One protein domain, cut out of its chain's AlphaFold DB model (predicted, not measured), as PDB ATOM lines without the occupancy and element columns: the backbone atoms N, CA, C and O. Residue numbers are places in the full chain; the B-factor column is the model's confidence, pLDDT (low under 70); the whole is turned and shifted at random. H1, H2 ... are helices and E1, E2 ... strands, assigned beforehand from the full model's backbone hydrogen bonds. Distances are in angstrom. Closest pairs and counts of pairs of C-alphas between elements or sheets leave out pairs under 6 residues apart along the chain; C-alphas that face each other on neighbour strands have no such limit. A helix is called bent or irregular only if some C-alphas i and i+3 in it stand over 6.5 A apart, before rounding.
ATOM      1  N   LYS A  10     -11.527 -26.993 -31.957       67.25
ATOM      2  CA  LYS A  10     -12.914 -26.562 -31.719       67.25
ATOM      3  C   LYS A  10     -13.827 -26.880 -32.913       67.25
ATOM      4  O   LYS A  10     -14.924 -27.387 -32.727       67.25
ATOM      5  N   ASN A  11     -13.323 -26.680 -34.128       69.81
ATOM      6  CA  ASN A  11     -14.047 -26.982 -35.358       69.81
ATOM      7  C   ASN A  11     -14.278 -28.496 -35.491       69.81
ATOM      8  O   ASN A  11     -15.343 -28.920 -35.907       69.81
ATOM      9  N   ILE A  12     -13.312 -29.329 -35.084       70.56
ATOM     10  CA  ILE A  12     -13.462 -30.796 -35.095       70.56
ATOM     11  C   ILE A  12     -14.561 -31.251 -34.122       70.56
ATOM     12  O   ILE A  12     -15.356 -32.126 -34.457       70.56
ATOM     13  N   GLN A  13     -14.638 -30.645 -32.933       72.06
ATOM     14  CA  GLN A  13     -15.701 -30.938 -31.963       72.06
ATOM     15  C   GLN A  13     -17.086 -30.553 -32.499       72.06
ATOM     16  O   GLN A  13     -18.058 -31.283 -32.302       72.06
ATOM     17  N   GLU A  14     -17.172 -29.431 -33.209       74.25
ATOM     18  CA  GLU A  14     -18.402 -28.971 -33.851       74.25
ATOM     19  C   GLU A  14     -18.835 -29.895 -34.999       74.25
ATOM     20  O   GLU A  14     -19.997 -30.303 -35.044       74.25
ATOM     21  N   LEU A  15     -17.894 -30.341 -35.842       69.25
ATOM     22  CA  LEU A  15     -18.141 -31.361 -36.871       69.25
ATOM     23  C   LEU A  15     -18.694 -32.658 -36.258       69.25
ATOM     24  O   LEU A  15     -19.675 -33.207 -36.758       69.25
ATOM     25  N   ALA A  16     -18.111 -33.127 -35.150       69.00
ATOM     26  CA  ALA A  16     -18.572 -34.332 -34.459       69.00
ATOM     27  C   ALA A  16     -20.001 -34.184 -33.904       69.00
ATOM     28  O   ALA A  16     -20.789 -35.132 -33.951       69.00
ATOM     29  N   LYS A  17     -20.357 -32.992 -33.406       71.75
ATOM     30  CA  LYS A  17     -21.715 -32.696 -32.936       71.75
ATOM     31  C   LYS A  17     -22.725 -32.743 -34.086       71.75
ATOM     32  O   LYS A  17     -23.734 -33.433 -33.963       71.75
ATOM     33  N   ILE A  18     -22.425 -32.075 -35.203       69.00
ATOM     34  CA  ILE A  18     -23.285 -32.057 -36.397       69.00
ATOM     35  C   ILE A  18     -23.477 -33.479 -36.938       69.00
ATOM     36  O   ILE A  18     -24.602 -33.889 -37.208       69.00
ATOM     37  N   ALA A  19     -22.400 -34.265 -37.030       65.81
ATOM     38  CA  ALA A  19     -22.470 -35.649 -37.495       65.81
ATOM     39  C   ALA A  19     -23.420 -36.509 -36.639       65.81
ATOM     40  O   ALA A  19     -24.208 -37.281 -37.182       65.81
ATOM     41  N   LYS A  20     -23.394 -36.348 -35.310       68.88
ATOM     42  CA  LYS A  20     -24.275 -37.090 -34.396       68.88
ATOM     43  C   LYS A  20     -25.753 -36.757 -34.604       68.88
ATOM     44  O   LYS A  20     -26.576 -37.668 -34.591       68.88
ATOM     45  N   GLU A  21     -26.088 -35.482 -34.804       71.00
ATOM     46  CA  GLU A  21     -27.472 -35.056 -35.058       71.00
ATOM     47  C   GLU A  21     -28.025 -35.676 -36.344       71.00
ATOM     48  O   GLU A  21     -29.147 -36.176 -36.365       71.00
ATOM     49  N   VAL A  22     -27.213 -35.700 -37.401       64.25
ATOM     50  CA  VAL A  22     -27.604 -36.280 -38.690       64.25
ATOM     51  C   VAL A  22     -27.865 -37.778 -38.573       64.25
ATOM     52  O   VAL A  22     -28.870 -38.247 -39.102       64.25
ATOM     53  N   ILE A  23     -27.011 -38.522 -37.855       66.06
ATOM     54  CA  ILE A  23     -27.201 -39.967 -37.635       66.06
ATOM     55  C   ILE A  23     -28.597 -40.240 -37.072       66.06
ATOM     56  O   ILE A  23     -29.286 -41.110 -37.593       66.06
ATOM     57  N   SER A  24     -29.055 -39.466 -36.083       68.88
ATOM     58  CA  SER A  24     -30.386 -39.642 -35.491       68.88
ATOM     59  C   SER A  24     -31.534 -39.445 -36.490       68.88
ATOM     60  O   SER A  24     -32.532 -40.155 -36.404       68.88
ATOM     61  N   VAL A  25     -31.390 -38.533 -37.457       68.94
ATOM     62  CA  VAL A  25     -32.404 -38.271 -38.499       68.94
ATOM     63  C   VAL A  25     -32.503 -39.434 -39.488       68.94
ATOM     64  O   VAL A  25     -33.601 -39.830 -39.883       68.94
ATOM     65  N   VAL A  26     -31.367 -40.013 -39.883       67.12
ATOM     66  CA  VAL A  26     -31.350 -41.104 -40.871       67.12
ATOM     67  C   VAL A  26     -31.481 -42.496 -40.268       67.12
ATOM     68  O   VAL A  26     -31.817 -43.427 -40.996       67.12
ATOM     69  N   GLN A  27     -31.282 -42.655 -38.958       67.00
ATOM     70  CA  GLN A  27     -31.366 -43.937 -38.254       67.00
ATOM     71  C   GLN A  27     -32.628 -44.764 -38.577       67.00
ATOM     72  O   GLN A  27     -32.465 -45.922 -38.960       67.00
ATOM     73  N   PRO A  28     -33.865 -44.222 -38.542       67.56
ATOM     74  CA  PRO A  28     -35.060 -45.008 -38.880       67.56
ATOM     75  C   PRO A  28     -35.085 -45.481 -40.342       67.56
ATOM     76  O   PRO A  28     -35.656 -46.525 -40.660       67.56
ATOM     77  N   TYR A  29     -34.442 -44.745 -41.249       65.19
ATOM     78  CA  TYR A  29     -34.317 -45.143 -42.647       65.19
ATOM     79  C   TYR A  29     -33.225 -46.196 -42.806       65.19
ATOM     80  O   TYR A  29     -33.438 -47.184 -43.501       65.19
ATOM     81  N   ILE A  30     -32.103 -46.056 -42.101       61.88
ATOM     82  CA  ILE A  30     -31.049 -47.071 -42.055       61.88
ATOM     83  C   ILE A  30     -31.623 -48.414 -41.583       61.88
ATOM     84  O   ILE A  30     -31.513 -49.390 -42.323       61.88
ATOM     85  N   VAL A  31     -32.348 -48.451 -40.461       61.09
ATOM     86  CA  VAL A  31     -33.010 -49.664 -39.933       61.09
ATOM     87  C   VAL A  31     -34.002 -50.275 -40.934       61.09
ATOM     88  O   VAL A  31     -34.158 -51.490 -40.997       61.09
ATOM     89  N   LYS A  32     -34.645 -49.470 -41.788       64.19
ATOM     90  CA  LYS A  32     -35.552 -49.961 -42.843       64.19
ATOM     91  C   LYS A  32     -34.824 -50.626 -44.017       64.19
ATOM     92  O   LYS A  32     -35.369 -51.546 -44.632       64.19
ATOM     93  N   TYR A  33     -33.642 -50.140 -44.390       59.19
ATOM     94  CA  TYR A  33     -32.904 -50.643 -45.559       59.19
ATOM     95  C   TYR A  33     -31.906 -51.732 -45.217       59.19
ATOM     96  O   TYR A  33     -31.667 -52.612 -46.043       59.19
ATOM     97  N   ALA A  34     -31.369 -51.705 -44.007       57.09
ATOM     98  CA  ALA A  34     -30.379 -52.658 -43.571       57.09
ATOM     99  C   ALA A  34     -30.895 -54.127 -43.715       57.09
ATOM    100  O   ALA A  34     -30.152 -54.958 -44.251       57.09
ATOM    101  N   PRO A  35     -32.166 -54.490 -43.394       57.97
ATOM    102  CA  PRO A  35     -32.688 -55.864 -43.535       57.97
ATOM    103  C   PRO A  35     -32.656 -56.404 -44.961       57.97
ATOM    104  O   PRO A  35     -32.468 -57.602 -45.159       57.97
ATOM    105  N   LYS A  36     -32.762 -55.528 -45.968       58.22
ATOM    106  CA  LYS A  36     -32.678 -55.928 -47.379       58.22
ATOM    107  C   LYS A  36     -31.276 -56.413 -47.752       58.22
ATOM    108  O   LYS A  36     -31.156 -57.346 -48.537       58.22
ATOM    109  N   ILE A  37     -30.235 -55.829 -47.153       53.97
ATOM    110  CA  ILE A  37     -28.837 -56.241 -47.362       53.97
ATOM    111  C   ILE A  37     -28.597 -57.621 -46.734       53.97
ATOM    112  O   ILE A  37     -27.985 -58.489 -47.358       53.97
ATOM    113  N   ALA A  38     -29.129 -57.848 -45.529       51.62
ATOM    114  CA  ALA A  38     -29.056 -59.143 -44.853       51.62
ATOM    115  C   ALA A  38     -29.813 -60.240 -45.630       51.62
ATOM    116  O   ALA A  38     -29.284 -61.333 -45.837       51.62
ATOM    117  N   GLU A  39     -31.013 -59.934 -46.132       56.09
ATOM    118  CA  GLU A  39     -31.838 -60.874 -46.900       56.09
ATOM    119  C   GLU A  39     -31.218 -61.217 -48.269       56.09
ATOM    120  O   GLU A  39     -31.243 -62.375 -48.695       56.09
ATOM    121  N   GLU A  40     -30.611 -60.247 -48.966       54.03
ATOM    122  CA  GLU A  40     -29.897 -60.503 -50.224       54.03
ATOM    123  C   GLU A  40     -28.611 -61.317 -50.022       54.03
ATOM    124  O   GLU A  40     -28.322 -62.212 -50.825       54.03
ATOM    125  N   ALA A  41     -27.869 -61.077 -48.936       49.25
ATOM    126  CA  ALA A  41     -26.714 -61.894 -48.564       49.25
ATOM    127  C   ALA A  41     -27.122 -63.345 -48.249       49.25
ATOM    128  O   ALA A  41     -26.477 -64.289 -48.713       49.25
ATOM    129  N   GLN A  42     -28.240 -63.530 -47.541       45.41
ATOM    130  CA  GLN A  42     -28.775 -64.847 -47.193       45.41
ATOM    131  C   GLN A  42     -29.294 -65.608 -48.423       45.41
ATOM    132  O   GLN A  42     -29.004 -66.794 -48.574       45.41
ATOM    133  N   LYS A  43     -29.967 -64.923 -49.361       54.78
ATOM    134  CA  LYS A  43     -30.410 -65.513 -50.641       54.78
ATOM    135  C   LYS A  43     -29.245 -65.940 -51.537       54.78
ATOM    136  O   LYS A  43     -29.328 -66.971 -52.203       54.78
ATOM    137  N   SER A  87     -28.303 -34.109 -59.752       97.69
ATOM    138  CA  SER A  87     -27.457 -33.397 -58.794       97.69
ATOM    139  C   SER A  87     -27.160 -31.958 -59.232       97.69
ATOM    140  O   SER A  87     -27.222 -31.616 -60.415       97.69
ATOM    141  N   LEU A  88     -26.789 -31.103 -58.276       97.19
ATOM    142  CA  LEU A  88     -26.087 -29.858 -58.598       97.19
ATOM    143  C   LEU A  88     -24.817 -30.158 -59.414       97.19
ATOM    144  O   LEU A  88     -24.283 -31.261 -59.274       97.19
ATOM    145  N   PRO A  89     -24.299 -29.191 -60.208       97.31
ATOM    146  CA  PRO A  89     -23.091 -29.381 -61.007       97.31
ATOM    147  C   PRO A  89     -21.991 -30.117 -60.223       97.31
ATOM    148  O   PRO A  89     -21.514 -29.583 -59.218       97.31
ATOM    149  N   PRO A  90     -21.615 -31.342 -60.644       97.31
ATOM    150  CA  PRO A  90     -20.652 -32.156 -59.918       97.31
ATOM    151  C   PRO A  90     -19.295 -31.469 -59.795       97.31
ATOM    152  O   PRO A  90     -18.812 -30.850 -60.744       97.31
ATOM    153  N   ILE A  91     -18.646 -31.632 -58.643       97.56
ATOM    154  CA  ILE A  91     -17.315 -31.073 -58.367       97.56
ATOM    155  C   ILE A  91     -16.382 -32.216 -57.980       97.56
ATOM    156  O   ILE A  91     -16.784 -33.149 -57.284       97.56
ATOM    157  N   THR A  92     -15.120 -32.170 -58.411       98.19
ATOM    158  CA  THR A  92     -14.144 -33.183 -57.981       98.19
ATOM    159  C   THR A  92     -13.934 -33.109 -56.467       98.19
ATOM    160  O   THR A  92     -13.891 -32.018 -55.896       98.19
ATOM    161  N   ALA A  93     -13.740 -34.242 -55.789       97.81
ATOM    162  CA  ALA A  93     -13.550 -34.246 -54.332       97.81
ATOM    163  C   ALA A  93     -12.342 -33.391 -53.898       97.81
ATOM    164  O   ALA A  93     -12.377 -32.713 -52.873       97.81
ATOM    165  N   LYS A  94     -11.282 -33.365 -54.716       97.06
ATOM    166  CA  LYS A  94     -10.091 -32.534 -54.489       97.06
ATOM    167  C   LYS A  94     -10.405 -31.039 -54.550       97.06
ATOM    168  O   LYS A  94      -9.924 -30.276 -53.713       97.06
ATOM    169  N   GLU A  95     -11.182 -30.619 -55.543       97.31
ATOM    170  CA  GLU A  95     -11.596 -29.225 -55.683       97.31
ATOM    171  C   GLU A  95     -12.585 -28.825 -54.591       97.31
ATOM    172  O   GLU A  95     -12.399 -27.782 -53.973       97.31
ATOM    173  N   PHE A  96     -13.552 -29.690 -54.273       96.88
ATOM    174  CA  PHE A  96     -14.459 -29.503 -53.144       96.88
ATOM    175  C   PHE A  96     -13.680 -29.262 -51.846       96.88
ATOM    176  O   PHE A  96     -13.918 -28.273 -51.157       96.88
ATOM    177  N   PHE A  97     -12.713 -30.132 -51.531       94.81
ATOM    178  CA  PHE A  97     -11.903 -30.026 -50.317       94.81
ATOM    179  C   PHE A  97     -11.163 -28.685 -50.250       94.81
ATOM    180  O   PHE A  97     -11.224 -27.986 -49.239       94.81
ATOM    181  N   LYS A  98     -10.514 -28.291 -51.354       93.62
ATOM    182  CA  LYS A  98      -9.814 -27.005 -51.463       93.62
ATOM    183  C   LYS A  98     -10.772 -25.823 -51.290       93.62
ATOM    184  O   LYS A  98     -10.438 -24.865 -50.594       93.62
ATOM    185  N   ASN A  99     -11.940 -25.873 -51.926       92.75
ATOM    186  CA  ASN A  99     -12.939 -24.813 -51.849       92.75
ATOM    187  C   ASN A  99     -13.490 -24.681 -50.431       92.75
ATOM    188  O   ASN A  99     -13.568 -23.563 -49.930       92.75
ATOM    189  N   PHE A 100     -13.773 -25.796 -49.756       90.81
ATOM    190  CA  PHE A 100     -14.192 -25.783 -48.361       90.81
ATOM    191  C   PHE A 100     -13.126 -25.121 -47.477       90.81
ATOM    192  O   PHE A 100     -13.421 -24.130 -46.822       90.81
ATOM    193  N   GLU A 101     -11.861 -25.562 -47.532       87.38
ATOM    194  CA  GLU A 101     -10.779 -24.982 -46.712       87.38
ATOM    195  C   GLU A 101     -10.506 -23.495 -46.980       87.38
ATOM    196  O   GLU A 101     -10.013 -22.782 -46.104       87.38
ATOM    197  N   ASN A 102     -10.802 -23.014 -48.186       86.75
ATOM    198  CA  ASN A 102     -10.649 -21.602 -48.529       86.75
ATOM    199  C   ASN A 102     -11.806 -20.724 -48.051       86.75
ATOM    200  O   ASN A 102     -11.618 -19.516 -47.957       86.75
ATOM    201  N   ASN A 103     -12.958 -21.318 -47.742       82.38
ATOM    202  CA  ASN A 103     -14.180 -20.613 -47.361       82.38
ATOM    203  C   ASN A 103     -14.613 -20.907 -45.914       82.38
ATOM    204  O   ASN A 103     -15.708 -20.517 -45.517       82.38
ATOM    205  N   VAL A 104     -13.778 -21.584 -45.117       72.81
ATOM    206  CA  VAL A 104     -13.964 -21.639 -43.661       72.81
ATOM    207  C   VAL A 104     -13.723 -20.234 -43.109       72.81
ATOM    208  O   VAL A 104     -12.610 -19.718 -43.200       72.81
ATOM    209  N   SER A 105     -14.771 -19.619 -42.566       60.31
ATOM    210  CA  SER A 105     -14.720 -18.302 -41.940       60.31
ATOM    211  C   SER A 105     -14.023 -18.345 -40.575       60.31
ATOM    212  O   SER A 105     -14.091 -19.334 -39.837       60.31
ATOM    213  N   ASP A 106     -13.354 -17.246 -40.216       57.81
ATOM    214  CA  ASP A 106     -12.647 -17.102 -38.935       57.81
ATOM    215  C   ASP A 106     -13.593 -17.027 -37.718       57.81
ATOM    216  O   ASP A 106     -13.155 -17.205 -36.580       57.81
ATOM    217  N   ASP A 107     -14.891 -16.794 -37.946       60.03
ATOM    218  CA  ASP A 107     -15.934 -16.714 -36.915       60.03
ATOM    219  C   ASP A 107     -16.400 -18.089 -36.393       60.03
ATOM    220  O   ASP A 107     -17.131 -18.164 -35.403       60.03
ATOM    221  N   GLY A 108     -15.924 -19.179 -37.004       57.84
ATOM    222  CA  GLY A 108     -16.134 -20.548 -36.540       57.84
ATOM    223  C   GLY A 108     -17.467 -21.179 -36.941       57.84
ATOM    224  O   GLY A 108     -17.678 -22.331 -36.586       57.84
ATOM    225  N   LYS A 109     -18.340 -20.495 -37.695       65.44
ATOM    226  CA  LYS A 109     -19.590 -21.098 -38.192       65.44
ATOM    227  C   LYS A 109     -19.337 -21.917 -39.451       65.44
ATOM    228  O   LYS A 109     -19.335 -21.409 -40.570       65.44
ATOM    229  N   LEU A 110     -19.091 -23.208 -39.259       68.25
ATOM    230  CA  LEU A 110     -18.791 -24.133 -40.356       68.25
ATOM    231  C   LEU A 110     -20.026 -24.481 -41.193       68.25
ATOM    232  O   LEU A 110     -19.897 -24.809 -42.371       68.25
ATOM    233  N   ASP A 111     -21.211 -24.432 -40.589       67.94
ATOM    234  CA  ASP A 111     -22.465 -24.895 -41.175       67.94
ATOM    235  C   ASP A 111     -23.033 -23.946 -42.237       67.94
ATOM    236  O   ASP A 111     -23.618 -24.438 -43.199       67.94
ATOM    237  N   SER A 112     -22.783 -22.635 -42.135       67.94
ATOM    238  CA  SER A 112     -23.224 -21.605 -43.092       67.94
ATOM    239  C   SER A 112     -22.200 -21.244 -44.181       67.94
ATOM    240  O   SER A 112     -22.403 -20.283 -44.921       67.94
ATOM    241  N   GLY A 113     -21.075 -21.960 -44.253       77.75
ATOM    242  CA  GLY A 113     -19.976 -21.684 -45.184       77.75
ATOM    243  C   GLY A 113     -20.183 -22.249 -46.599       77.75
ATOM    244  O   GLY A 113     -21.288 -22.295 -47.140       77.75
ATOM    245  N   TYR A 114     -19.094 -22.703 -47.229       87.50
ATOM    246  CA  TYR A 114     -19.143 -23.323 -48.557       87.50
ATOM    247  C   TYR A 114     -20.061 -24.551 -48.579       87.50
ATOM    248  O   TYR A 114     -19.833 -25.514 -47.849       87.50
ATOM    249  N   MET A 115     -21.080 -24.510 -49.444       90.06
ATOM    250  CA  MET A 115     -22.145 -25.520 -49.527       90.06
ATOM    251  C   MET A 115     -22.874 -25.737 -48.188       90.06
ATOM    252  O   MET A 115     -23.268 -26.853 -47.854       90.06
ATOM    253  N   GLY A 116     -23.069 -24.652 -47.433       90.19
ATOM    254  CA  GLY A 116     -23.774 -24.610 -46.151       90.19
ATOM    255  C   GLY A 116     -25.297 -24.734 -46.234       90.19
ATOM    256  O   GLY A 116     -26.010 -24.003 -45.558       90.19
ATOM    257  N   PHE A 117     -25.799 -25.608 -47.104       92.38
ATOM    258  CA  PHE A 117     -27.224 -25.903 -47.235       92.38
ATOM    259  C   PHE A 117     -27.542 -27.304 -46.708       92.38
ATOM    260  O   PHE A 117     -26.702 -28.211 -46.772       92.38
ATOM    261  N   THR A 118     -28.776 -27.483 -46.238       94.81
ATOM    262  CA  THR A 118     -29.328 -28.788 -45.870       94.81
ATOM    263  C   THR A 118     -29.533 -29.643 -47.113       94.81
ATOM    264  O   THR A 118     -30.055 -29.180 -48.130       94.81
ATOM    265  N   GLY A 119     -29.100 -30.897 -47.061       96.50
ATOM    266  CA  GLY A 119     -29.293 -31.799 -48.183       96.50
ATOM    267  C   GLY A 119     -28.617 -33.150 -48.037       96.50
ATOM    268  O   GLY A 119     -27.932 -33.457 -47.058       96.50
ATOM    269  N   CYS A 120     -28.787 -33.954 -49.077       97.56
ATOM    270  CA  CYS A 120     -28.060 -35.196 -49.266       97.56
ATOM    271  C   CYS A 120     -26.894 -35.009 -50.239       97.56
ATOM    272  O   CYS A 120     -26.849 -34.075 -51.041       97.56
ATOM    273  N   TYR A 121     -25.940 -35.926 -50.194       98.38
ATOM    274  CA  TYR A 121     -24.813 -35.951 -51.111       98.38
ATOM    275  C   TYR A 121     -24.421 -37.384 -51.440       98.38
ATOM    276  O   TYR A 121     -24.697 -38.313 -50.680       98.38
ATOM    277  N   ALA A 122     -23.744 -37.544 -52.570       98.62
ATOM    278  CA  ALA A 122     -23.037 -38.764 -52.898       98.62
ATOM    279  C   ALA A 122     -21.575 -38.452 -53.218       98.62
ATOM    280  O   ALA A 122     -21.275 -37.444 -53.857       98.62
ATOM    281  N   ILE A 123     -20.671 -39.316 -52.774       98.69
ATOM    282  CA  ILE A 123     -19.258 -39.294 -53.145       98.69
ATOM    283  C   ILE A 123     -19.024 -40.535 -53.993       98.69
ATOM    284  O   ILE A 123     -19.148 -41.652 -53.494       98.69
ATOM    285  N   ILE A 124     -18.729 -40.334 -55.273       98.50
ATOM    286  CA  ILE A 124     -18.474 -41.418 -56.220       98.50
ATOM    287  C   ILE A 124     -16.975 -41.534 -56.485       98.50
ATOM    288  O   ILE A 124     -16.295 -40.520 -56.658       98.50
ATOM    289  N   THR A 125     -16.476 -42.764 -56.556       98.38
ATOM    290  CA  THR A 125     -15.121 -43.081 -57.011       98.38
ATOM    291  C   THR A 125     -15.203 -43.699 -58.398       98.38
ATOM    292  O   THR A 125     -15.882 -44.706 -58.607       98.38
ATOM    293  N   MET A 126     -14.508 -43.102 -59.362       97.62
ATOM    294  CA  MET A 126     -14.440 -43.614 -60.726       97.62
ATOM    295  C   MET A 126     -13.358 -44.687 -60.841       97.62
ATOM    296  O   MET A 126     -12.294 -44.574 -60.240       97.62
ATOM    297  N   LYS A 127     -13.569 -45.667 -61.720       93.81
ATOM    298  CA  LYS A 127     -12.537 -46.664 -62.041       93.81
ATOM    299  C   LYS A 127     -11.283 -46.040 -62.660       93.81
ATOM    300  O   LYS A 127     -10.167 -46.524 -62.500       93.81
ATOM    301  N   THR A 128     -11.473 -44.986 -63.455       92.25
ATOM    302  CA  THR A 128     -10.385 -44.255 -64.112       92.25
ATOM    303  C   THR A 128     -10.735 -42.775 -64.215       92.25
ATOM    304  O   THR A 128     -11.903 -42.416 -64.328       92.25
ATOM    305  N   SER A 129      -9.725 -41.907 -64.276       90.12
ATOM    306  CA  SER A 129      -9.913 -40.465 -64.497       90.12
ATOM    307  C   SER A 129     -10.352 -40.097 -65.920       90.12
ATOM    308  O   SER A 129     -10.644 -38.935 -66.188       90.12
ATOM    309  N   ARG A 130     -10.359 -41.063 -66.850       89.94
ATOM    310  CA  ARG A 130     -10.775 -40.862 -68.246       89.94
ATOM    311  C   ARG A 130     -12.276 -41.043 -68.444       89.94
ATOM    312  O   ARG A 130     -12.790 -40.584 -69.461       89.94
ATOM    313  N   GLU A 131     -12.944 -41.722 -67.512       91.62
ATOM    314  CA  GLU A 131     -14.390 -41.904 -67.556       91.62
ATOM    315  C   GLU A 131     -15.085 -40.555 -67.353       91.62
ATOM    316  O   GLU A 131     -14.769 -39.816 -66.419       91.62
ATOM    317  N   LYS A 132     -16.005 -40.229 -68.260       90.50
ATOM    318  CA  LYS A 132     -16.775 -38.978 -68.238       90.50
ATOM    319  C   LYS A 132     -18.213 -39.209 -67.802       90.50
ATOM    320  O   LYS A 132     -18.844 -38.280 -67.305       90.50
ATOM    321  N   ASP A 133     -18.733 -40.417 -68.001       95.19
ATOM    322  CA  ASP A 133     -20.039 -40.795 -67.493       95.19
ATOM    323  C   ASP A 133     -19.934 -41.050 -65.990       95.19
ATOM    324  O   ASP A 133     -19.510 -42.112 -65.538       95.19
ATOM    325  N   LEU A 134     -20.349 -40.063 -65.200       96.06
ATOM    326  CA  LEU A 134     -20.344 -40.157 -63.743       96.06
ATOM    327  C   LEU A 134     -21.283 -41.246 -63.206       96.06
ATOM    328  O   LEU A 134     -21.169 -41.591 -62.041       96.06
ATOM    329  N   SER A 135     -22.187 -41.819 -64.010       96.31
ATOM    330  CA  SER A 135     -22.997 -42.979 -63.603       96.31
ATOM    331  C   SER A 135     -22.249 -44.317 -63.692       96.31
ATOM    332  O   SER A 135     -22.683 -45.313 -63.104       96.31
ATOM    333  N   ALA A 136     -21.094 -44.338 -64.363       95.69
ATOM    334  CA  ALA A 136     -20.212 -45.496 -64.488       95.69
ATOM    335  C   ALA A 136     -19.168 -45.583 -63.355       95.69
ATOM    336  O   ALA A 136     -18.089 -46.152 -63.539       95.69
ATOM    337  N   TYR A 137     -19.464 -45.001 -62.186       96.88
ATOM    338  CA  TYR A 137     -18.601 -45.101 -61.010       96.88
ATOM    339  C   TYR A 137     -18.369 -46.559 -60.591       96.88
ATOM    340  O   TYR A 137     -19.200 -47.442 -60.821       96.88
ATOM    341  N   GLU A 138     -17.226 -46.797 -59.951       96.44
ATOM    342  CA  GLU A 138     -16.873 -48.086 -59.362       96.44
ATOM    343  C   GLU A 138     -17.481 -48.231 -57.969       96.44
ATOM    344  O   GLU A 138     -18.138 -49.228 -57.685       96.44
ATOM    345  N   ASN A 139     -17.330 -47.198 -57.138       97.31
ATOM    346  CA  ASN A 139     -17.858 -47.172 -55.780       97.31
ATOM    347  C   ASN A 139     -18.598 -45.869 -55.491       97.31
ATOM    348  O   ASN A 139     -18.365 -44.843 -56.133       97.31
ATOM    349  N   VAL A 140     -19.491 -45.912 -54.506       98.00
ATOM    350  CA  VAL A 140     -20.287 -44.761 -54.090       98.00
ATOM    351  C   VAL A 140     -20.602 -44.816 -52.602       98.00
ATOM    352  O   VAL A 140     -20.956 -45.855 -52.045       98.00
ATOM    353  N   PHE A 141     -20.525 -43.652 -51.975       97.94
ATOM    354  CA  PHE A 141     -21.057 -43.377 -50.653       97.94
ATOM    355  C   PHE A 141     -22.183 -42.356 -50.771       97.94
ATOM    356  O   PHE A 141     -22.056 -41.388 -51.513       97.94
ATOM    357  N   VAL A 142     -23.258 -42.539 -50.016       97.38
ATOM    358  CA  VAL A 142     -24.346 -41.573 -49.858       97.38
ATOM    359  C   VAL A 142     -24.382 -41.137 -48.403       97.38
ATOM    360  O   VAL A 142     -24.309 -41.960 -47.492       97.38
ATOM    361  N   GLY A 143     -24.519 -39.837 -48.186       95.56
ATOM    362  CA  GLY A 143     -24.709 -39.243 -46.872       95.56
ATOM    363  C   GLY A 143     -25.693 -38.085 -46.941       95.56
ATOM    364  O   GLY A 143     -26.191 -37.722 -48.006       95.56
ATOM    365  N   CYS A 144     -25.974 -37.486 -45.794       94.44
ATOM    366  CA  CYS A 144     -26.759 -36.262 -45.727       94.44
ATOM    367  C   CYS A 144     -26.276 -35.367 -44.587       94.44
ATOM    368  O   CYS A 144     -25.356 -35.738 -43.854       94.44
ATOM    369  N   GLY A 145     -26.845 -34.174 -44.473       90.81
ATOM    370  CA  GLY A 145     -26.652 -33.323 -43.312       90.81
ATOM    371  C   GLY A 145     -27.296 -31.951 -43.444       90.81
ATOM    372  O   GLY A 145     -27.674 -31.528 -44.533       90.81
ATOM    373  N   LYS A 146     -27.367 -31.237 -42.316       90.50
ATOM    374  CA  LYS A 146     -27.813 -29.830 -42.250       90.50
ATOM    375  C   LYS A 146     -26.871 -28.866 -42.982       90.50
ATOM    376  O   LYS A 146     -27.249 -27.758 -43.328       90.50
ATOM    377  N   SER A 147     -25.637 -29.305 -43.223       92.12
ATOM    378  CA  SER A 147     -24.666 -28.626 -44.071       92.12
ATOM    379  C   SER A 147     -23.936 -29.676 -44.902       92.12
ATOM    380  O   SER A 147     -23.124 -30.447 -44.380       92.12
ATOM    381  N   VAL A 148     -24.246 -29.732 -46.201       95.06
ATOM    382  CA  VAL A 148     -23.587 -30.646 -47.151       95.06
ATOM    383  C   VAL A 148     -22.081 -30.389 -47.197       95.06
ATOM    384  O   VAL A 148     -21.300 -31.341 -47.196       95.06
ATOM    385  N   GLY A 149     -21.671 -29.118 -47.151       93.88
ATOM    386  CA  GLY A 149     -20.284 -28.674 -47.028       93.88
ATOM    387  C   GLY A 149     -19.525 -29.422 -45.935       93.88
ATOM    388  O   GLY A 149     -18.565 -30.150 -46.195       93.88
ATOM    389  N   VAL A 150     -20.014 -29.267 -44.705       91.56
ATOM    390  CA  VAL A 150     -19.462 -29.889 -43.496       91.56
ATOM    391  C   VAL A 150     -19.486 -31.411 -43.576       91.56
ATOM    392  O   VAL A 150     -18.501 -32.068 -43.220       91.56
ATOM    393  N   ALA A 151     -20.597 -31.982 -44.037       93.56
ATOM    394  CA  ALA A 151     -20.786 -33.423 -44.047       93.56
ATOM    395  C   ALA A 151     -19.818 -34.115 -45.019       93.56
ATOM    396  O   ALA A 151     -19.115 -35.039 -44.612       93.56
ATOM    397  N   VAL A 152     -19.705 -33.624 -46.259       96.19
ATOM    398  CA  VAL A 152     -18.742 -34.132 -47.253       96.19
ATOM    399  C   VAL A 152     -17.313 -33.939 -46.757       96.19
ATOM    400  O   VAL A 152     -16.510 -34.869 -46.798       96.19
ATOM    401  N   TYR A 153     -16.989 -32.750 -46.244       94.25
ATOM    402  CA  TYR A 153     -15.643 -32.455 -45.760       94.25
ATOM    403  C   TYR A 153     -15.202 -33.404 -44.637       94.25
ATOM    404  O   TYR A 153     -14.056 -33.857 -44.611       94.25
ATOM    405  N   SER A 154     -16.127 -33.760 -43.742       92.00
ATOM    406  CA  SER A 154     -15.883 -34.726 -42.667       92.00
ATOM    407  C   SER A 154     -15.509 -36.109 -43.209       92.00
ATOM    408  O   SER A 154     -14.585 -36.730 -42.682       92.00
ATOM    409  N   GLN A 155     -16.147 -36.562 -44.297       95.25
ATOM    410  CA  GLN A 155     -15.768 -37.811 -44.972       95.25
ATOM    411  C   GLN A 155     -14.332 -37.730 -45.505       95.25
ATOM    412  O   GLN A 155     -13.492 -38.567 -45.186       95.25
ATOM    413  N   LEU A 156     -14.017 -36.666 -46.252       95.56
ATOM    414  CA  LEU A 156     -12.711 -36.489 -46.898       95.56
ATOM    415  C   LEU A 156     -11.560 -36.266 -45.902       95.56
ATOM    416  O   LEU A 156     -10.395 -36.461 -46.242       95.56
ATOM    417  N   ARG A 157     -11.861 -35.869 -44.660       91.44
ATOM    418  CA  ARG A 157     -10.876 -35.710 -43.577       91.44
ATOM    419  C   ARG A 157     -10.750 -36.949 -42.675       91.44
ATOM    420  O   ARG A 157      -9.966 -36.925 -41.728       91.44
ATOM    421  N   GLY A 158     -11.473 -38.029 -42.966       89.56
ATOM    422  CA  GLY A 158     -11.384 -39.279 -42.202       89.56
ATOM    423  C   GLY A 158     -12.147 -39.263 -40.881       89.56
ATOM    424  O   GLY A 158     -11.823 -40.031 -39.982       89.56
ATOM    425  N   LEU A 159     -13.147 -38.385 -40.753       88.00
ATOM    426  CA  LEU A 159     -14.077 -38.363 -39.617       88.00
ATOM    427  C   LEU A 159     -15.363 -39.164 -39.892       88.00
ATOM    428  O   LEU A 159     -16.223 -39.247 -39.019       88.00
ATOM    429  N   GLY A 160     -15.512 -39.707 -41.102       88.88
ATOM    430  CA  GLY A 160     -16.659 -40.505 -41.527       88.88
ATOM    431  C   GLY A 160     -16.250 -41.890 -42.026       88.88
ATOM    432  O   GLY A 160     -15.466 -42.581 -41.380       88.88
ATOM    433  N   ASN A 161     -16.785 -42.290 -43.175       93.25
ATOM    434  CA  ASN A 161     -16.534 -43.580 -43.799       93.25
ATOM    435  C   ASN A 161     -15.045 -43.738 -44.168       93.25
ATOM    436  O   ASN A 161     -14.451 -42.895 -44.850       93.25
ATOM    437  N   ILE A 162     -14.442 -44.830 -43.692       92.50
ATOM    438  CA  ILE A 162     -13.000 -45.072 -43.806       92.50
ATOM    439  C   ILE A 162     -12.557 -45.336 -45.249       92.50
ATOM    440  O   ILE A 162     -11.476 -44.888 -45.634       92.50
ATOM    441  N   ASP A 163     -13.396 -45.995 -46.051       95.38
ATOM    442  CA  ASP A 163     -13.088 -46.334 -47.442       95.38
ATOM    443  C   ASP A 163     -13.105 -45.074 -48.316       95.38
ATOM    444  O   ASP A 163     -12.180 -44.839 -49.095       95.38
ATOM    445  N   VAL A 164     -14.083 -44.185 -48.097       97.38
ATOM    446  CA  VAL A 164     -14.126 -42.858 -48.739       97.38
ATOM    447  C   VAL A 164     -12.862 -42.057 -48.429       97.38
ATOM    448  O   VAL A 164     -12.260 -41.456 -49.323       97.38
ATOM    449  N   TYR A 165     -12.441 -42.035 -47.162       97.00
ATOM    450  CA  TYR A 165     -11.221 -41.335 -46.775       97.00
ATOM    451  C   TYR A 165      -9.971 -41.956 -47.402       97.00
ATOM    452  O   TYR A 165      -9.091 -41.220 -47.854       97.00
ATOM    453  N   ALA A 166      -9.880 -43.288 -47.441       97.12
ATOM    454  CA  ALA A 166      -8.758 -43.988 -48.052       97.12
ATOM    455  C   ALA A 166      -8.623 -43.609 -49.532       97.12
ATOM    456  O   ALA A 166      -7.561 -43.137 -49.943       97.12
ATOM    457  N   ASP A 167      -9.704 -43.709 -50.303       97.94
ATOM    458  CA  ASP A 167      -9.722 -43.323 -51.715       97.94
ATOM    459  C   ASP A 167      -9.282 -41.877 -51.931       97.94
ATOM    460  O   ASP A 167      -8.437 -41.594 -52.788       97.94
ATOM    461  N   PHE A 168      -9.806 -40.958 -51.117       97.94
ATOM    462  CA  PHE A 168      -9.456 -39.548 -51.213       97.94
ATOM    463  C   PHE A 168      -7.975 -39.317 -50.907       97.94
ATOM    464  O   PHE A 168      -7.270 -38.646 -51.666       97.94
ATOM    465  N   LYS A 169      -7.477 -39.917 -49.820       96.50
ATOM    466  CA  LYS A 169      -6.079 -39.823 -49.389       96.50
ATOM    467  C   LYS A 169      -5.118 -40.379 -50.439       96.50
ATOM    468  O   LYS A 169      -4.037 -39.819 -50.621       96.50
ATOM    469  N   PHE A 170      -5.497 -41.457 -51.123       96.25
ATOM    470  CA  PHE A 170      -4.692 -42.084 -52.173       96.25
ATOM    471  C   PHE A 170      -4.933 -41.495 -53.572       96.25
ATOM    472  O   PHE A 170      -4.342 -41.967 -54.542       96.25
ATOM    473  N   GLY A 171      -5.723 -40.423 -53.683       95.62
ATOM    474  CA  GLY A 171      -5.872 -39.653 -54.916       95.62
ATOM    475  C   GLY A 171      -6.696 -40.354 -55.993       95.62
ATOM    476  O   GLY A 171      -6.473 -40.098 -57.178       95.62
ATOM    477  N   GLN A 172      -7.635 -41.219 -55.599       97.88
ATOM    478  CA  GLN A 172      -8.580 -41.815 -56.536       97.88
ATOM    479  C   GLN A 172      -9.415 -40.723 -57.238       97.88
ATOM    480  O   GLN A 172      -9.658 -39.649 -56.670       97.88
ATOM    481  N   PRO A 173      -9.851 -40.945 -58.492       97.62
ATOM    482  CA  PRO A 173     -10.650 -39.975 -59.235       97.62
ATOM    483  C   PRO A 173     -12.078 -39.932 -58.679       97.62
ATOM    484  O   PRO A 173     -12.942 -40.711 -59.074       97.62
ATOM    485  N   MET A 174     -12.317 -39.005 -57.754       98.44
ATOM    486  CA  MET A 174     -13.573 -38.902 -57.011       98.44
ATOM    487  C   MET A 174     -14.348 -37.624 -57.328       98.44
ATOM    488  O   MET A 174     -13.760 -36.557 -57.539       98.44
ATOM    489  N   TRP A 175     -15.674 -37.720 -57.259       98.62
ATOM    490  CA  TRP A 175     -16.600 -36.607 -57.458       98.62
ATOM    491  C   TRP A 175     -17.631 -36.528 -56.340       98.62
ATOM    492  O   TRP A 175     -18.026 -37.541 -55.766       98.62
ATOM    493  N   VAL A 176     -18.075 -35.310 -56.060       98.62
ATOM    494  CA  VAL A 176     -19.144 -34.999 -55.116       98.62
ATOM    495  C   VAL A 176     -20.377 -34.593 -55.914       98.62
ATOM    496  O   VAL A 176     -20.329 -33.661 -56.718       98.62
ATOM    497  N   LEU A 177     -21.475 -35.299 -55.670       98.62
ATOM    498  CA  LEU A 177     -22.815 -35.002 -56.162       98.62
ATOM    499  C   LEU A 177     -23.627 -34.456 -54.990       98.62
ATOM    500  O   LEU A 177     -23.594 -35.034 -53.902       98.62
ATOM    501  N   SER A 178     -24.358 -33.363 -55.178       98.31
ATOM    502  CA  SER A 178     -25.112 -32.729 -54.090       98.31
ATOM    503  C   SER A 178     -26.576 -32.532 -54.447       98.31
ATOM    504  O   SER A 178     -26.902 -32.165 -55.573       98.31
ATOM    505  N   TYR A 179     -27.440 -32.763 -53.461       97.94
ATOM    506  CA  TYR A 179     -28.892 -32.785 -53.587       97.94
ATOM    507  C   TYR A 179     -29.497 -31.961 -52.442       97.94
ATOM    508  O   TYR A 179     -29.727 -32.509 -51.360       97.94
ATOM    509  N   PRO A 180     -29.696 -30.646 -52.633       97.19
ATOM    510  CA  PRO A 180     -30.396 -29.813 -51.661       97.19
ATOM    511  C   PRO A 180     -31.792 -30.373 -51.380       97.19
ATOM    512  O   PRO A 180     -32.488 -30.768 -52.316       97.19
ATOM    513  N   CYS A 181     -32.188 -30.408 -50.112       94.69
ATOM    514  CA  CYS A 181     -33.547 -30.743 -49.696       94.69
ATOM    515  C   CYS A 181     -33.833 -30.138 -48.321       94.69
ATOM    516  O   CYS A 181     -32.905 -29.775 -47.590       94.69
ATOM    517  N   ASP A 182     -35.106 -30.058 -47.956       92.31
ATOM    518  CA  ASP A 182     -35.493 -29.574 -46.634       92.31
ATOM    519  C   ASP A 182     -35.120 -30.587 -45.537       92.31
ATOM    520  O   ASP A 182     -34.889 -31.772 -45.799       92.31
ATOM    521  N   GLU A 183     -35.039 -30.131 -44.281       89.12
ATOM    522  CA  GLU A 183     -34.645 -30.988 -43.146       89.12
ATOM    523  C   GLU A 183     -35.600 -32.180 -42.968       89.12
ATOM    524  O   GLU A 183     -35.158 -33.300 -42.710       89.12
ATOM    525  N   GLU A 184     -36.895 -31.959 -43.202       88.38
ATOM    526  CA  GLU A 184     -37.943 -32.987 -43.170       88.38
ATOM    527  C   GLU A 184     -37.771 -34.043 -44.278       88.38
ATOM    528  O   GLU A 184     -38.202 -35.189 -44.135       88.38
ATOM    529  N   GLU A 185     -37.092 -33.685 -45.369       90.25
ATOM    530  CA  GLU A 185     -36.860 -34.550 -46.525       90.25
ATOM    531  C   GLU A 185     -35.526 -35.302 -46.467       90.25
ATOM    532  O   GLU A 185     -35.317 -36.214 -47.271       90.25
ATOM    533  N   LEU A 186     -34.638 -34.998 -45.510       87.94
ATOM    534  CA  LEU A 186     -33.316 -35.632 -45.408       87.94
ATOM    535  C   LEU A 186     -33.404 -37.160 -45.389       87.94
ATOM    536  O   LEU A 186     -32.695 -37.837 -46.128       87.94
ATOM    537  N   GLY A 187     -34.295 -37.711 -44.565       86.06
ATOM    538  CA  GLY A 187     -34.489 -39.154 -44.441       86.06
ATOM    539  C   GLY A 187     -35.017 -39.814 -45.724       86.06
ATOM    540  O   GLY A 187     -34.366 -40.724 -46.253       86.06
ATOM    541  N   PRO A 188     -36.169 -39.368 -46.264       88.19
ATOM    542  CA  PRO A 188     -36.702 -39.871 -47.528       88.19
ATOM    543  C   PRO A 188     -35.737 -39.713 -48.711       88.19
ATOM    544  O   PRO A 188     -35.577 -40.646 -49.499       88.19
ATOM    545  N   GLN A 189     -35.056 -38.571 -48.825       92.50
ATOM    546  CA  GLN A 189     -34.107 -38.315 -49.905       92.50
ATOM    547  C   GLN A 189     -32.869 -39.210 -49.783       92.50
ATOM    548  O   GLN A 189     -32.461 -39.826 -50.769       92.50
ATOM    549  N   PHE A 190     -32.315 -39.363 -48.578       91.94
ATOM    550  CA  PHE A 190     -31.212 -40.286 -48.305       91.94
ATOM    551  C   PHE A 190     -31.568 -41.721 -48.714       91.94
ATOM    552  O   PHE A 190     -30.814 -42.380 -49.427       91.94
ATOM    553  N   ALA A 191     -32.759 -42.179 -48.331       86.88
ATOM    554  CA  ALA A 191     -33.291 -43.487 -48.692       86.88
ATOM    555  C   ALA A 191     -33.414 -43.693 -50.213       86.88
ATOM    556  O   ALA A 191     -33.021 -44.739 -50.736       86.88
ATOM    557  N   ASN A 192     -33.937 -42.694 -50.926       90.88
ATOM    558  CA  ASN A 192     -34.065 -42.736 -52.380       90.88
ATOM    559  C   ASN A 192     -32.692 -42.817 -53.061       90.88
ATOM    560  O   ASN A 192     -32.509 -43.601 -53.994       90.88
ATOM    561  N   LEU A 193     -31.715 -42.048 -52.573       94.81
ATOM    562  CA  LEU A 193     -30.350 -42.046 -53.098       94.81
ATOM    563  C   LEU A 193     -29.618 -43.364 -52.822       94.81
ATOM    564  O   LEU A 193     -28.997 -43.892 -53.742       94.81
ATOM    565  N   LEU A 194     -29.740 -43.931 -51.613       89.75
ATOM    566  CA  LEU A 194     -29.194 -45.256 -51.279       89.75
ATOM    567  C   LEU A 194     -29.641 -46.313 -52.300       89.75
ATOM    568  O   LEU A 194     -28.828 -47.109 -52.770       89.75
ATOM    569  N   GLN A 195     -30.932 -46.312 -52.655       88.81
ATOM    570  CA  GLN A 195     -31.497 -47.268 -53.606       88.81
ATOM    571  C   GLN A 195     -31.070 -46.972 -55.048       88.81
ATOM    572  O   GLN A 195     -30.604 -47.874 -55.741       88.81
ATOM    573  N   ALA A 196     -31.232 -45.731 -55.513       92.69
ATOM    574  CA  ALA A 196     -30.978 -45.367 -56.907       92.69
ATOM    575  C   ALA A 196     -29.491 -45.457 -57.284       92.69
ATOM    576  O   ALA A 196     -29.159 -45.813 -58.413       92.69
ATOM    577  N   LEU A 197     -28.600 -45.176 -56.330       94.75
ATOM    578  CA  LEU A 197     -27.151 -45.295 -56.499       94.75
ATOM    579  C   LEU A 197     -26.614 -46.651 -56.025       94.75
ATOM    580  O   LEU A 197     -25.426 -46.927 -56.172       94.75
ATOM    581  N   GLN A 198     -27.468 -47.520 -55.480       91.62
ATOM    582  CA  GLN A 198     -27.081 -48.844 -54.982       91.62
ATOM    583  C   GLN A 198     -25.899 -48.788 -53.996       91.62
ATOM    584  O   GLN A 198     -25.059 -49.684 -53.956       91.62
ATOM    585  N   SER A 199     -25.800 -47.721 -53.197       91.12
ATOM    586  CA  SER A 199     -24.631 -47.507 -52.334       91.12
ATOM    587  C   SER A 199     -24.603 -48.427 -51.116       91.12
ATOM    588  O   SER A 199     -23.543 -48.640 -50.530       91.12
ATOM    589  N   ALA A 200     -25.747 -49.032 -50.784       88.06
ATOM    590  CA  ALA A 200     -25.873 -50.124 -49.824       88.06
ATOM    591  C   ALA A 200     -24.974 -51.333 -50.155       88.06
ATOM    592  O   ALA A 200     -24.505 -52.008 -49.242       88.06
ATOM    593  N   ASP A 201     -24.695 -51.573 -51.441       86.69
ATOM    594  CA  ASP A 201     -23.778 -52.621 -51.911       86.69
ATOM    595  C   ASP A 201     -22.328 -52.123 -52.072       86.69
ATOM    596  O   ASP A 201     -21.456 -52.872 -52.514       86.69
ATOM    597  N   SER A 202     -22.066 -50.859 -51.729       92.88
ATOM    598  CA  SER A 202     -20.775 -50.179 -51.867       92.88
ATOM    599  C   SER A 202     -20.332 -49.609 -50.511       92.88
ATOM    600  O   SER A 202     -20.426 -50.308 -49.503       92.88
ATOM    601  N   TYR A 203     -19.844 -48.368 -50.439       94.44
ATOM    602  CA  TYR A 203     -19.242 -47.824 -49.215       94.44
ATOM    603  C   TYR A 203     -20.204 -47.726 -48.030       94.44
ATOM    604  O   TYR A 203     -19.765 -47.893 -46.895       94.44
ATOM    605  N   ASN A 204     -21.514 -47.549 -48.250       91.25
ATOM    606  CA  ASN A 204     -22.473 -47.555 -47.141       91.25
ATOM    607  C   ASN A 204     -22.681 -48.947 -46.521       91.25
ATOM    608  O   ASN A 204     -23.279 -49.030 -45.451       91.25
ATOM    609  N   LYS A 205     -22.210 -50.035 -47.147       86.62
ATOM    610  CA  LYS A 205     -22.423 -51.407 -46.663       86.62
ATOM    611  C   LYS A 205     -22.011 -51.582 -45.200       86.62
ATOM    612  O   LYS A 205     -22.786 -52.108 -44.405       86.62
ATOM    613  N   TRP A 206     -20.813 -51.123 -44.842       78.94
ATOM    614  CA  TRP A 206     -20.264 -51.291 -43.493       78.94
ATOM    615  C   TRP A 206     -20.950 -50.400 -42.460       78.94
ATOM    616  O   TRP A 206     -21.173 -50.835 -41.332       78.94
ATOM    617  N   ASP A 207     -21.348 -49.192 -42.856       78.19
ATOM    618  CA  ASP A 207     -22.065 -48.263 -41.978       78.19
ATOM    619  C   ASP A 207     -23.455 -48.801 -41.628       78.19
ATOM    620  O   ASP A 207     -23.894 -48.715 -40.482       78.19
ATOM    621  N   LEU A 208     -24.130 -49.411 -42.606       75.31
ATOM    622  CA  LEU A 208     -25.424 -50.061 -42.411       75.31
ATOM    623  C   LEU A 208     -25.283 -51.347 -41.581       75.31
ATOM    624  O   LEU A 208     -26.139 -51.627 -40.746       75.31
ATOM    625  N   GLN A 209     -24.194 -52.103 -41.760       69.50
ATOM    626  CA  GLN A 209     -23.929 -53.328 -41.002       69.50
ATOM    627  C   GLN A 209     -23.596 -53.054 -39.526       69.50
ATOM    628  O   GLN A 209     -24.203 -53.649 -38.643       69.50
ATOM    629  N   GLY A 210     -22.711 -52.098 -39.232       62.94
ATOM    630  CA  GLY A 210     -22.320 -51.766 -37.854       62.94
ATOM    631  C   GLY A 210     -23.423 -51.119 -37.005       62.94
ATOM    632  O   GLY A 210     -23.249 -50.943 -35.797       62.94
ATOM    633  N   LEU A 211     -24.546 -50.736 -37.620       60.78
ATOM    634  CA  LEU A 211     -25.739 -50.246 -36.928       60.78
ATOM    635  C   LEU A 211     -26.702 -51.375 -36.549       60.78
ATOM    636  O   LEU A 211     -27.351 -51.272 -35.515       60.78
ATOM    637  N   PHE A 212     -26.729 -52.469 -37.310       54.50
ATOM    638  CA  PHE A 212     -27.475 -53.668 -36.938       54.50
ATOM    639  C   PHE A 212     -26.894 -54.402 -35.744       54.50
ATOM    640  O   PHE A 212     -27.634 -54.831 -34.866       54.50
ATOM    641  N   ASP A 213     -25.569 -54.511 -35.693       52.34
ATOM    642  CA  ASP A 213     -24.877 -55.219 -34.614       52.34
ATOM    643  C   ASP A 213     -25.036 -54.513 -33.251       52.34
ATOM    644  O   ASP A 213     -24.628 -55.045 -32.225       52.34
ATOM    645  N   LYS A 214     -25.617 -53.303 -33.228       51.50
ATOM    646  CA  LYS A 214     -25.939 -52.539 -32.012       51.50
ATOM    647  C   LYS A 214     -27.400 -52.667 -31.566       51.50
ATOM    648  O   LYS A 214     -27.729 -52.150 -30.500       51.50
TER     649      LYS A 214
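Overview. This is residues 10 to 43 and 87 to 214 of the 216 residues of an uncharacterized protein of Slackia isoflavoniconvertens (UniProt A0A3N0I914). A small, twisted sheet of three strands lies between helices: H5 covers one face along the strands, H3 and H4 pack on the other, and H2 is beside edge strand E3 on that same side. The long bent helix H1 passes the E2 edge with arm H1a, and arm H1b reaches away from the sheet, with H6 across it. The 162 printed residues hold six named helices and three named strands, in the order H1 H2 E1 E2 H3 H4 E3 H5 H6; the sheet order is E2 E1 E3, antiparallel, and the class is mostly helix. The whole is compact, with a radius of gyration of the C-alphas of 15.2 A and spans of 52 by 38 by 25 A.

Arrangement. Inner strand E1, residues 119 to 125, forms a hairpin with E2, residues 139 to 145 (N 121 and O 143, 2.8 A). E1 is also antiparallel to E3, residues 174 to 180 (N 122 and O 177, 2.8 A). H5, residues 183 to 196, is over E2 and E1 at a height of 8.1 A over the sheet, along the strands; the closest C-alphas of H5 and E2 are those of Leu 194 and Val 142, 6.3 A apart. On the opposite face, H3, residues 148 to 156, is over E2 and E1 at 8.7 A, slantwise to the strands. H4, residues 162 to 169, touches H3 about perpendicular at 86 degrees, closest at C-alphas 165 and 156, 5.1 A. E2, H3, H4 and E3 form a split strand-helix-strand unit, two strands running the same way with E1 between them; its crossover is right-handed. H2, residues 93 to 103, touches H3 at C-alphas 97 and 153, 6.4 A. H1, residues 10 to 43, was assigned as one helix by its hydrogen bonds but is bent, with C-alphas 25 and 28 7.3 A apart; arm H1a, residues 10 to 25, only grazes the sheet. Arm H1b, residues 28 to 43, touches H6, residues 204 to 212, at C-alphas 34 and 208, 5.7 A. O i to N i+4 pairs are within hydrogen-bond range throughout H1a, H2, H3 and H4, but in 9 of 12 for H1b, 8 of 10 for H5 and 3 of 5 for H6.

Along the chain. H1a begins at C-alpha 10 (-12.914, -26.562, -31.719) and is 23.7 A long; H1b is 24.1 A. E1, E2 and E3 are 20.2, 20.6 and 19.9 A; H5 is 20.2 A. H6 ends at C-alpha 212 (-27.475, -53.668, -36.938).

Size, cuts and confidence. The C-alphas of Lys 43 and Asp 106, the two farthest apart, are 52.9 A apart. Residues 44 to 86 are not printed, and C-alphas 43 and 87 are 33.3 A apart. The links H2 to E1 and E1 to E2 are long. Mean pLDDT of the printed part is 84.1; 43 residues are under 70, among them 22 to 43, 105 to 112 and 209 to 214.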